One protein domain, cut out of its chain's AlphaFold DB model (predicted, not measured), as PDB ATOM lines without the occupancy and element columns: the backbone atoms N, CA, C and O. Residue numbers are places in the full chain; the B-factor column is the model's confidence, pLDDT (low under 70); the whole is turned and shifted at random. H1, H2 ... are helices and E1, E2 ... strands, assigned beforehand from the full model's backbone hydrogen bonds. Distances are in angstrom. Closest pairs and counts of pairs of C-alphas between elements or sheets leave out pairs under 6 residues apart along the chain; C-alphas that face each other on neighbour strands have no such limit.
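What this domain is: This is residues 4 to 86 of the 86 residues of an uncharacterized protein of Anaerolineaceae bacterium (UniProt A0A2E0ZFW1). One twisted sheet of four strands has two helices over one face, H2 over E1 and E4 and H1 over edge strand E2; the other face is bare. The 83 printed residues run E1 E2 H1 H2 E3 E4, class mixed; the sheet's order is E2, E1, E4, E3, all antiparallel. It is compact, radius of gyration of the C-alphas 12.5 A, spanning 38 by 25 by 19 A.

How they stand to each other: Start at E1, residues 4 to 13, in a hairpin with E2, residues 16 to 24; N 9 and O 20, 2.8 A, are within hydrogen-bond range. H1, residues 30 to 39, runs along E2, height over the sheet 9.2 A; closest C-alphas Val 23 and Arg 34, 6.6 A. H2, residues 48 to 61, stands 8.3 A high on the same face; H1 and H2 only just touch, with 3 pairs of C-alphas within 8 A, by residue 58 of H2 alone, closest C-alphas Val 33 and Leu 58, 7.4 A. In both, every O i to N i+4 pair is within range. E3, residues 65 to 74, and E4, residues 77 to 85, form a hairpin; see N 70 and O 81, 2.9 A. E4 neighbours E1; see N 6 and O 82, 2.9 A.

Where its parts are: Find C-alpha 4 at (187.858, 190.922, 141.844), where E1 begins, 28.4 A long. E3, 27.0 A, bends by 53 degrees at residue 68; E4 ends at C-alpha 85, (187.736, 184.622, 139.859).

The domain as a whole: The C-alphas farthest apart, Ser 14 and Gly 86, are 38.8 A apart. The printed part has no cut and no long link; residues 41 to 48 are under 70 in pLDDT.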
ATOM      1  N   ILE A   4     187.382 189.552 142.023       95.06
ATOM      2  CA  ILE A   4     187.858 190.922 141.844       95.06
ATOM      3  C   ILE A   4     187.402 191.441 140.490       95.06
ATOM      4  O   ILE A   4     187.058 190.669 139.594       95.06
ATOM      5  N   MET A   5     187.428 192.756 140.340       96.69
ATOM      6  CA  MET A   5     187.178 193.407 139.066       96.69
ATOM      7  C   MET A   5     188.396 194.238 138.680       96.69
ATOM      8  O   MET A   5     188.903 194.996 139.502       96.69
ATOM      9  N   LEU A   6     188.855 194.090 137.440       95.88
ATOM     10  CA  LEU A   6     189.823 194.997 136.829       95.88
ATOM     11  C   LEU A   6     189.090 195.896 135.846       95.88
ATOM     12  O   LEU A   6     188.319 195.402 135.026       95.88
ATOM     13  N   ARG A   7     189.337 197.199 135.916       94.69
ATOM     14  CA  ARG A   7     188.789 198.174 134.975       94.69
ATOM     15  C   ARG A   7     189.901 199.059 134.445       94.69
ATOM     16  O   ARG A   7     190.665 199.602 135.238       94.69
ATOM     17  N   SER A   8     189.985 199.248 133.133       92.69
ATOM     18  CA  SER A   8     190.743 200.372 132.587       92.69
ATOM     19  C   SER A   8     189.842 201.590 132.492       92.69
ATOM     20  O   SER A   8     188.816 201.521 131.826       92.69
ATOM     21  N   ASN A   9     190.264 202.695 133.091       89.19
ATOM     22  CA  ASN A   9     189.609 203.986 132.932       89.19
ATOM     23  C   ASN A   9     190.423 204.845 131.965       89.19
ATOM     24  O   ASN A   9     191.654 204.923 132.086       89.19
ATOM     25  N   ALA A  10     189.743 205.514 131.047       88.62
ATOM     26  CA  ALA A  10     190.312 206.457 130.112       88.62
ATOM     27  C   ALA A  10     189.775 207.857 130.417       88.62
ATOM     28  O   ALA A  10     188.590 208.074 130.638       88.62
ATOM     29  N   ARG A  11     190.665 208.847 130.445       85.81
ATOM     30  CA  ARG A  11     190.289 210.238 130.693       85.81
ATOM     31  C   ARG A  11     190.905 211.139 129.645       85.81
ATOM     32  O   ARG A  11     192.119 211.133 129.437       85.81
ATOM     33  N   LYS A  12     190.056 211.953 129.028       84.88
ATOM     34  CA  LYS A  12     190.457 213.008 128.099       84.88
ATOM     35  C   LYS A  12     190.985 214.205 128.888       84.88
ATOM     36  O   LYS A  12     190.320 214.701 129.799       84.88
ATOM     37  N   GLY A  13     192.194 214.650 128.565       81.19
ATOM     38  CA  GLY A  13     192.839 215.810 129.177       81.19
ATOM     39  C   GLY A  13     193.283 216.820 128.124       81.19
ATOM     40  O   GLY A  13     193.523 216.471 126.970       81.19
ATOM     41  N   SER A  14     193.439 218.084 128.522       78.75
ATOM     42  CA  SER A  14     193.896 219.161 127.628       78.75
ATOM     43  C   SER A  14     195.327 218.964 127.106       78.75
ATOM     44  O   SER A  14     195.694 219.548 126.093       78.75
ATOM     45  N   SER A  15     196.135 218.150 127.790       77.69
ATOM     46  CA  SER A  15     197.516 217.804 127.428       77.69
ATOM     47  C   SER A  15     197.665 216.403 126.818       77.69
ATOM     48  O   SER A  15     198.788 215.958 126.598       77.69
ATOM     49  N   GLY A  16     196.557 215.692 126.582       79.12
ATOM     50  CA  GLY A  16     196.541 214.311 126.099       79.12
ATOM     51  C   GLY A  16     195.612 213.406 126.908       79.12
ATOM     52  O   GLY A  16     195.101 213.781 127.963       79.12
ATOM     53  N   ASN A  17     195.399 212.196 126.394       84.88
ATOM     54  CA  ASN A  17     194.560 211.185 127.030       84.88
ATOM     55  C   ASN A  17     195.374 210.394 128.058       84.88
ATOM     56  O   ASN A  17     196.528 210.045 127.806       84.88
ATOM     57  N   SER A  18     194.767 210.074 129.197       83.00
ATOM     58  CA  SER A  18     195.363 209.225 130.230       83.00
ATOM     59  C   SER A  18     194.582 207.929 130.377       83.00
ATOM     60  O   SER A  18     193.353 207.959 130.377       83.00
ATOM     61  N   PHE A  19     195.290 206.820 130.568       85.44
ATOM     62  CA  PHE A  19     194.700 205.501 130.770       85.44
ATOM     63  C   PHE A  19     195.244 204.901 132.065       85.44
ATOM     64  O   PHE A  19     196.458 204.782 132.244       85.44
ATOM     65  N   THR A  20     194.346 204.526 132.965       88.31
ATOM     66  CA  THR A  20     194.658 203.958 134.285       88.31
ATOM     67  C   THR A  20     193.986 202.607 134.440       88.31
ATOM     68  O   THR A  20     192.983 202.354 133.781       88.31
ATOM     69  N   ILE A  21     194.522 201.747 135.303       91.94
ATOM     70  CA  ILE A  21     193.898 200.468 135.652       91.94
ATOM     71  C   ILE A  21     193.512 200.537 137.123       91.94
ATOM     72  O   ILE A  21     194.312 200.942 137.961       91.94
ATOM     73  N   GLU A  22     192.297 200.122 137.432       93.06
ATOM     74  CA  GLU A  22     191.759 200.055 138.778       93.06
ATOM     75  C   GLU A  22     191.402 198.611 139.126       93.06
ATOM     76  O   GLU A  22     190.898 197.860 138.289       93.06
ATOM     77  N   VAL A  23     191.659 198.228 140.379       94.56
ATOM     78  CA  VAL A  23     191.198 196.961 140.953       94.56
ATOM     79  C   VAL A  23     190.117 197.224 142.001       94.56
ATOM     80  O   VAL A  23     190.336 197.910 143.004       94.56
ATOM     81  N   LEU A  24     188.941 196.648 141.770       93.50
ATOM     82  CA  LEU A  24     187.743 196.768 142.592       93.50
ATOM     83  C   LEU A  24     187.373 195.417 143.227       93.50
ATOM     84  O   LEU A  24     187.817 194.353 142.792       93.50
ATOM     85  N   GLY A  25     186.530 195.473 144.258       87.75
ATOM     86  CA  GLY A  25     186.135 194.318 145.073       87.75
ATOM     87  C   GLY A  25     186.908 194.221 146.388       87.75
ATOM     88  O   GLY A  25     187.846 194.988 146.629       87.75
ATOM     89  N   ASP A  26     186.475 193.304 147.249       85.81
ATOM     90  CA  ASP A  26     187.143 192.964 148.505       85.81
ATOM     91  C   ASP A  26     187.705 191.543 148.387       85.81
ATOM     92  O   ASP A  26     186.974 190.585 148.132       85.81
ATOM     93  N   SER A  27     189.030 191.429 148.442       89.25
ATOM     94  CA  SER A  27     189.751 190.193 148.160       89.25
ATOM     95  C   SER A  27     191.132 190.221 148.811       89.25
ATOM     96  O   SER A  27     191.795 191.261 148.763       89.25
ATOM     97  N   PRO A  28     191.619 189.087 149.348       90.31
ATOM     98  CA  PRO A  28     192.933 189.013 149.983       90.31
ATOM     99  C   PRO A  28     194.096 189.370 149.046       90.31
ATOM    100  O   PRO A  28     195.126 189.827 149.523       90.31
ATOM    101  N   VAL A  29     193.938 189.214 147.726       90.81
ATOM    102  CA  VAL A  29     194.997 189.520 146.741       90.81
ATOM    103  C   VAL A  29     194.914 190.943 146.182       90.81
ATOM    104  O   VAL A  29     195.707 191.321 145.324       90.81
ATOM    105  N   LYS A  30     193.945 191.753 146.628       92.94
ATOM    106  CA  LYS A  30     193.705 193.096 146.078       92.94
ATOM    107  C   LYS A  30     194.931 194.000 146.183       92.94
ATOM    108  O   LYS A  30     195.249 194.700 145.223       92.94
ATOM    109  N   GLU A  31     195.605 193.995 147.329       94.25
ATOM    110  CA  GLU A  31     196.781 194.845 147.550       94.25
ATOM    111  C   GLU A  31     197.978 194.390 146.703       94.25
ATOM    112  O   GLU A  31     198.678 195.230 146.140       94.25
ATOM    113  N   ASP A  32     198.146 193.081 146.491       93.81
ATOM    114  CA  ASP A  32     199.177 192.547 145.594       93.81
ATOM    115  C   ASP A  32     198.915 192.942 144.133       93.81
ATOM    116  O   ASP A  32     199.828 193.342 143.404       93.81
ATOM    117  N   VAL A  33     197.651 192.875 143.702       93.81
ATOM    118  CA  VAL A  33     197.228 193.321 142.368       93.81
ATOM    119  C   VAL A  33     197.445 194.827 142.217       93.81
ATOM    120  O   VAL A  33     197.973 195.268 141.196       93.81
ATOM    121  N   ARG A  34     197.116 195.627 143.240       93.50
ATOM    122  CA  ARG A  34     197.364 197.075 143.249       93.50
ATOM    123  C   ARG A  34     198.855 197.394 143.128       93.50
ATOM    124  O   ARG A  34     199.221 198.246 142.321       93.50
ATOM    125  N   ALA A  35     199.715 196.695 143.864       92.56
ATOM    126  CA  ALA A  35     201.164 196.859 143.758       92.56
ATOM    127  C   ALA A  35     201.677 196.494 142.352       92.56
ATOM    128  O   ALA A  35     202.524 197.191 141.789       92.56
ATOM    129  N   ALA A  36     201.130 195.437 141.741       92.25
ATOM    130  CA  ALA A  36     201.465 195.063 140.371       92.25
ATOM    131  C   ALA A  36     201.007 196.114 139.342       92.25
ATOM    132  O   ALA A  36     201.751 196.388 138.404       92.25
ATOM    133  N   ILE A  37     199.837 196.735 139.528       91.44
ATOM    134  CA  ILE A  37     199.364 197.851 138.693       91.44
ATOM    135  C   ILE A  37     200.326 199.043 138.780       91.44
ATOM    136  O   ILE A  37     200.718 199.578 137.745       91.44
ATOM    137  N   GLN A  38     200.750 199.429 139.988       88.50
ATOM    138  CA  GLN A  38     201.687 200.544 140.192       88.50
ATOM    139  C   GLN A  38     203.033 200.300 139.501       88.50
ATOM    140  O   GLN A  38     203.579 201.202 138.869       88.50
ATOM    141  N   ALA A  39     203.543 199.065 139.528       86.25
ATOM    142  CA  ALA A  39     204.769 198.710 138.810       86.25
ATOM    143  C   ALA A  39     204.655 198.897 137.280       86.25
ATOM    144  O   ALA A  39     205.663 199.091 136.601       86.25
ATOM    145  N   LEU A  40     203.434 198.873 136.732       82.12
ATOM    146  CA  LEU A  40     203.148 199.094 135.311       82.12
ATOM    147  C   LEU A  40     202.969 200.589 134.964       82.12
ATOM    148  O   LEU A  40     202.850 200.938 133.788       82.12
ATOM    149  N   GLU A  41     202.938 201.506 135.941       68.00
ATOM    150  CA  GLU A  41     202.682 202.944 135.721       68.00
ATOM    151  C   GLU A  41     203.867 203.755 135.170       68.00
ATOM    152  O   GLU A  41     203.700 204.923 134.832       68.00
ATOM    153  N   HIS A  42     205.036 203.154 134.947       59.94
ATOM    154  CA  HIS A  42     206.219 203.879 134.458       59.94
ATOM    155  C   HIS A  42     206.284 204.122 132.935       59.94
ATOM    156  O   HIS A  42     207.318 204.566 132.435       59.94
ATOM    157  N   HIS A  43     205.214 203.873 132.171       53.59
ATOM    158  CA  HIS A  43     205.218 204.103 130.721       53.59
ATOM    159  C   HIS A  43     204.568 205.449 130.330       53.59
ATOM    160  O   HIS A  43     203.351 205.588 130.454       53.59
ATOM    161  N   PRO A  44     205.329 206.417 129.771       52.38
ATOM    162  CA  PRO A  44     204.854 207.775 129.456       52.38
ATOM    163  C   PRO A  44     203.853 207.865 128.287       52.38
ATOM    164  O   PRO A  44     203.419 208.953 127.926       52.38
ATOM    165  N   ALA A  45     203.462 206.733 127.699       52.94
ATOM    166  CA  ALA A  45     202.457 206.651 126.645       52.94
ATOM    167  C   ALA A  45     201.588 205.404 126.859       52.94
ATOM    168  O   ALA A  45     201.687 204.419 126.123       52.94
ATOM    169  N   LYS A  46     200.750 205.404 127.901       59.66
ATOM    170  CA  LYS A  46     199.670 204.418 127.989       59.66
ATOM    171  C   LYS A  46     198.635 204.792 126.930       59.66
ATOM    172  O   LYS A  46     197.898 205.743 127.110       59.66
ATOM    173  N   ALA A  47     198.636 204.103 125.797       67.81
ATOM    174  CA  ALA A  47     197.502 204.088 124.872       67.81
ATOM    175  C   ALA A  47     196.488 203.030 125.345       67.81
ATOM    176  O   ALA A  47     196.904 202.077 126.010       67.81
ATOM    177  N   SER A  48     195.208 203.132 124.954       69.00
ATOM    178  CA  SER A  48     194.156 202.132 125.264       69.00
ATOM    179  C   SER A  48     194.661 200.686 125.129       69.00
ATOM    180  O   SER A  48     194.620 199.891 126.069       69.00
ATOM    181  N   ARG A  49     195.285 200.380 123.983       78.19
ATOM    182  CA  ARG A  49     195.828 199.050 123.686       78.19
ATOM    183  C   ARG A  49     196.834 198.556 124.727       78.19
ATOM    184  O   ARG A  49     196.880 197.361 125.004       78.19
ATOM    185  N   ARG A  50     197.650 199.448 125.299       84.31
ATOM    186  CA  ARG A  50     198.620 199.066 126.330       84.31
ATOM    187  C   ARG A  50     197.933 198.766 127.659       84.31
ATOM    188  O   ARG A  50     198.307 197.785 128.284       84.31
ATOM    189  N   ALA A  51     196.910 199.534 128.040       85.69
ATOM    190  CA  ALA A  51     196.137 199.263 129.251       85.69
ATOM    191  C   ALA A  51     195.467 197.878 129.197       85.69
ATOM    192  O   ALA A  51     195.528 197.131 130.171       85.69
ATOM    193  N   LEU A  52     194.911 197.494 128.040       89.88
ATOM    194  CA  LEU A  52     194.372 196.147 127.832       89.88
ATOM    195  C   LEU A  52     195.450 195.061 127.977       89.88
ATOM    196  O   LEU A  52     195.238 194.085 128.692       89.88
ATOM    197  N   ILE A  53     196.610 195.233 127.337       90.88
ATOM    198  CA  ILE A  53     197.730 194.280 127.443       90.88
ATOM    199  C   ILE A  53     198.187 194.129 128.899       90.88
ATOM    200  O   ILE A  53     198.374 193.010 129.370       90.88
ATOM    201  N   ASP A  54     198.330 195.242 129.614       91.06
ATOM    202  CA  ASP A  54     198.730 195.259 131.020       91.06
ATOM    203  C   ASP A  54     197.701 194.509 131.896       91.06
ATOM    204  O   ASP A  54     198.087 193.694 132.734       91.06
ATOM    205  N   MET A  55     196.393 194.696 131.664       93.56
ATOM    206  CA  MET A  55     195.341 193.937 132.360       93.56
ATOM    207  C   MET A  55     195.385 192.436 132.060       93.56
ATOM    208  O   MET A  55     195.256 191.634 132.983       93.56
ATOM    209  N   LEU A  56     195.606 192.039 130.803       94.75
ATOM    210  CA  LEU A  56     195.753 190.625 130.436       94.75
ATOM    211  C   LEU A  56     196.979 189.993 131.114       94.75
ATOM    212  O   LEU A  56     196.886 188.880 131.629       94.75
ATOM    213  N   GLY A  57     198.092 190.727 131.199       94.38
ATOM    214  CA  GLY A  57     199.282 190.289 131.930       94.38
ATOM    215  C   GLY A  57     199.038 190.122 133.434       94.38
ATOM    216  O   GLY A  57     199.559 189.189 134.043       94.38
ATOM    217  N   LEU A  58     198.210 190.978 134.046       94.56
ATOM    218  CA  LEU A  58     197.780 190.807 135.439       94.56
ATOM    219  C   LEU A  58     196.912 189.552 135.609       94.56
ATOM    220  O   LEU A  58     197.136 188.782 136.541       94.56
ATOM    221  N   ILE A  59     195.958 189.317 134.704       95.62
ATOM    222  CA  ILE A  59     195.095 188.125 134.727       95.62
ATOM    223  C   ILE A  59     195.935 186.845 134.689       95.62
ATOM    224  O   ILE A  59     195.721 185.950 135.505       95.62
ATOM    225  N   GLU A  60     196.927 186.789 133.800       95.81
ATOM    226  CA  GLU A  60     197.846 185.657 133.686       95.81
ATOM    227  C   GLU A  60     198.724 185.501 134.935       95.81
ATOM    228  O   GLU A  60     198.779 184.423 135.526       95.81
ATOM    229  N   LYS A  61     199.364 186.587 135.393       94.69
ATOM    230  CA  LYS A  61     200.281 186.578 136.546       94.69
ATOM    231  C   LYS A  61     199.633 186.035 137.820       94.69
ATOM    232  O   LYS A  61     200.288 185.327 138.581       94.69
ATOM    233  N   PHE A  62     198.379 186.398 138.072       94.12
ATOM    234  CA  PHE A  62     197.636 185.985 139.265       94.12
ATOM    235  C   PHE A  62     196.752 184.752 139.027       94.12
ATOM    236  O   PHE A  62     196.031 184.337 139.931       94.12
ATOM    237  N   ASN A  63     196.835 184.142 137.838       94.31
ATOM    238  CA  ASN A  63     196.084 182.949 137.450       94.31
ATOM    239  C   ASN A  63     194.561 183.100 137.634       94.31
ATOM    240  O   ASN A  63     193.874 182.201 138.126       94.31
ATOM    241  N   PHE A  64     194.030 184.263 137.257       95.38
ATOM    242  CA  PHE A  64     192.600 184.526 137.340       95.38
ATOM    243  C   PHE A  64     191.834 183.893 136.180       95.38
ATOM    244  O   PHE A  64     192.247 183.936 135.022       95.38
ATOM    245  N   GLN A  65     190.639 183.390 136.478       95.81
ATOM    246  CA  GLN A  65     189.659 183.002 135.472       95.81
ATOM    247  C   GLN A  65     188.769 184.192 135.126       95.81
ATOM    248  O   GLN A  65     188.145 184.788 136.005       95.81
ATOM    249  N   ILE A  66     188.660 184.505 133.837       96.88
ATOM    250  CA  ILE A  66     187.730 185.522 133.346       96.88
ATOM    251  C   ILE A  66     186.306 184.965 133.433       96.88
ATOM    252  O   ILE A  66     185.991 183.931 132.844       96.88
ATOM    253  N   ARG A  67     185.441 185.646 134.185       97.06
ATOM    254  CA  ARG A  67     184.009 185.323 134.304       97.06
ATOM    255  C   ARG A  67     183.135 186.230 133.460       97.06
ATOM    256  O   ARG A  67     182.080 185.801 133.006       97.06
ATOM    257  N   TYR A  68     183.579 187.460 133.250       97.12
ATOM    258  CA  TYR A  68     182.882 188.437 132.436       97.12
ATOM    259  C   TYR A  68     183.877 189.443 131.871       97.12
ATOM    260  O   TYR A  68     184.841 189.799 132.553       97.12
ATOM    261  N   THR A  69     183.601 189.904 130.655       97.06
ATOM    262  CA  THR A  69     184.345 190.965 129.984       97.06
ATOM    263  C   THR A  69     183.354 191.918 129.345       97.06
ATOM    264  O   THR A  69     182.446 191.485 128.637       97.06
ATOM    265  N   GLU A  70     183.572 193.206 129.551       96.62
ATOM    266  CA  GLU A  70     182.834 194.280 128.906       96.62
ATOM    267  C   GLU A  70     183.811 195.275 128.298       96.62
ATOM    268  O   GLU A  70     184.870 195.556 128.863       96.62
ATOM    269  N   ARG A  71     183.427 195.787 127.133       94.50
ATOM    270  CA  ARG A  71     184.136 196.819 126.395       94.50
ATOM    271  C   ARG A  71     183.188 197.990 126.211       94.50
ATOM    272  O   ARG A  71     182.120 197.815 125.622       94.50
ATOM    273  N   THR A  72     183.597 199.158 126.669       92.62
ATOM    274  CA  THR A  72     182.884 200.418 126.466       92.62
ATOM    275  C   THR A  72     183.769 201.378 125.690       92.62
ATOM    276  O   THR A  72     184.995 201.306 125.740       92.62
ATOM    277  N   GLU A  73     183.141 202.245 124.910       90.38
ATOM    278  CA  GLU A  73     183.832 203.219 124.078       90.38
ATOM    279  C   GLU A  73     183.082 204.541 124.197       90.38
ATOM    280  O   GLU A  73     181.879 204.592 123.933       90.38
ATOM    281  N   ASP A  74     183.780 205.577 124.650       84.31
ATOM    282  CA  ASP A  74     183.254 206.932 124.791       84.31
ATOM    283  C   ASP A  74     184.297 207.916 124.264       84.31
ATOM    284  O   ASP A  74     185.467 207.846 124.636       84.31
ATOM    285  N   ASP A  75     183.891 208.833 123.389       85.00
ATOM    286  CA  ASP A  75     184.764 209.909 122.906       85.00
ATOM    287  C   ASP A  75     186.090 209.419 122.252       85.00
ATOM    288  O   ASP A  75     187.146 210.043 122.411       85.00
ATOM    289  N   ASP A  76     186.023 208.293 121.519       83.81
ATOM    290  CA  ASP A  76     187.140 207.513 120.934       83.81
ATOM    291  C   ASP A  76     188.120 206.913 121.970       83.81
ATOM    292  O   ASP A  76     189.242 206.500 121.650       83.81
ATOM    293  N   LEU A  77     187.712 206.869 123.237       85.88
ATOM    294  CA  LEU A  77     188.442 206.247 124.328       85.88
ATOM    295  C   LEU A  77     187.796 204.920 124.689       85.88
ATOM    296  O   LEU A  77     186.635 204.844 125.081       85.88
ATOM    297  N   GLU A  78     188.584 203.861 124.569       88.81
ATOM    298  CA  GLU A  78     188.136 202.511 124.873       88.81
ATOM    299  C   GLU A  78     188.513 202.131 126.310       88.81
ATOM    300  O   GLU A  78     189.656 202.305 126.750       88.81
ATOM    301  N   GLU A  79     187.534 201.582 127.018       91.75
ATOM    302  CA  GLU A  79     187.629 201.078 128.377       91.75
ATOM    303  C   GLU A  79     187.207 199.607 128.416       91.75
ATOM    304  O   GLU A  79     186.310 199.163 127.699       91.75
ATOM    305  N   TRP A  80     187.855 198.832 129.278       94.81
ATOM    306  CA  TRP A  80     187.576 197.419 129.469       94.81
ATOM    307  C   TRP A  80     187.326 197.136 130.940       94.81
ATOM    308  O   TRP A  80     188.069 197.600 131.804       94.81
ATOM    309  N   THR A  81     186.314 196.324 131.214       96.56
ATOM    310  CA  THR A  81     186.023 195.792 132.544       96.56
ATOM    311  C   THR A  81     186.081 194.270 132.500       96.56
ATOM    312  O   THR A  81     185.447 193.640 131.660       96.56
ATOM    313  N   PHE A  82     186.809 193.671 133.438       97.31
ATOM    314  CA  PHE A  82     186.883 192.228 133.640       97.31
ATOM    315  C   PHE A  82     186.397 191.879 135.040       97.31
ATOM    316  O   PHE A  82     186.882 192.447 136.017       97.31
ATOM    317  N   ILE A  83     185.498 190.903 135.151       96.75
ATOM    318  CA  ILE A  83     185.190 190.245 136.426       96.75
ATOM    319  C   ILE A  83     185.948 188.927 136.453       96.75
ATOM    320  O   ILE A  83     185.825 188.101 135.544       96.75
ATOM    321  N   LEU A  84     186.737 188.749 137.501       96.31
ATOM    322  CA  LEU A  84     187.747 187.711 137.617       96.31
ATOM    323  C   LEU A  84     187.494 186.853 138.851       96.31
ATOM    324  O   LEU A  84     187.061 187.358 139.887       96.31
ATOM    325  N   GLN A  85     187.810 185.565 138.750       94.38
ATOM    326  CA  GLN A  85     187.736 184.622 139.859       94.38
ATOM    327  C   GLN A  85     189.073 183.909 140.066       94.38
ATOM    328  O   GLN A  85     189.651 183.401 139.106       94.38
ATOM    329  N   GLY A  86     189.525 183.848 141.320       87.25
ATOM    330  CA  GLY A  86     190.752 183.171 141.761       87.25
ATOM    331  C   GLY A  86     190.605 182.496 143.119       87.25
ATOM    332  O   GLY A  86     189.581 182.718 143.815       87.25
TER     333      GLY A  86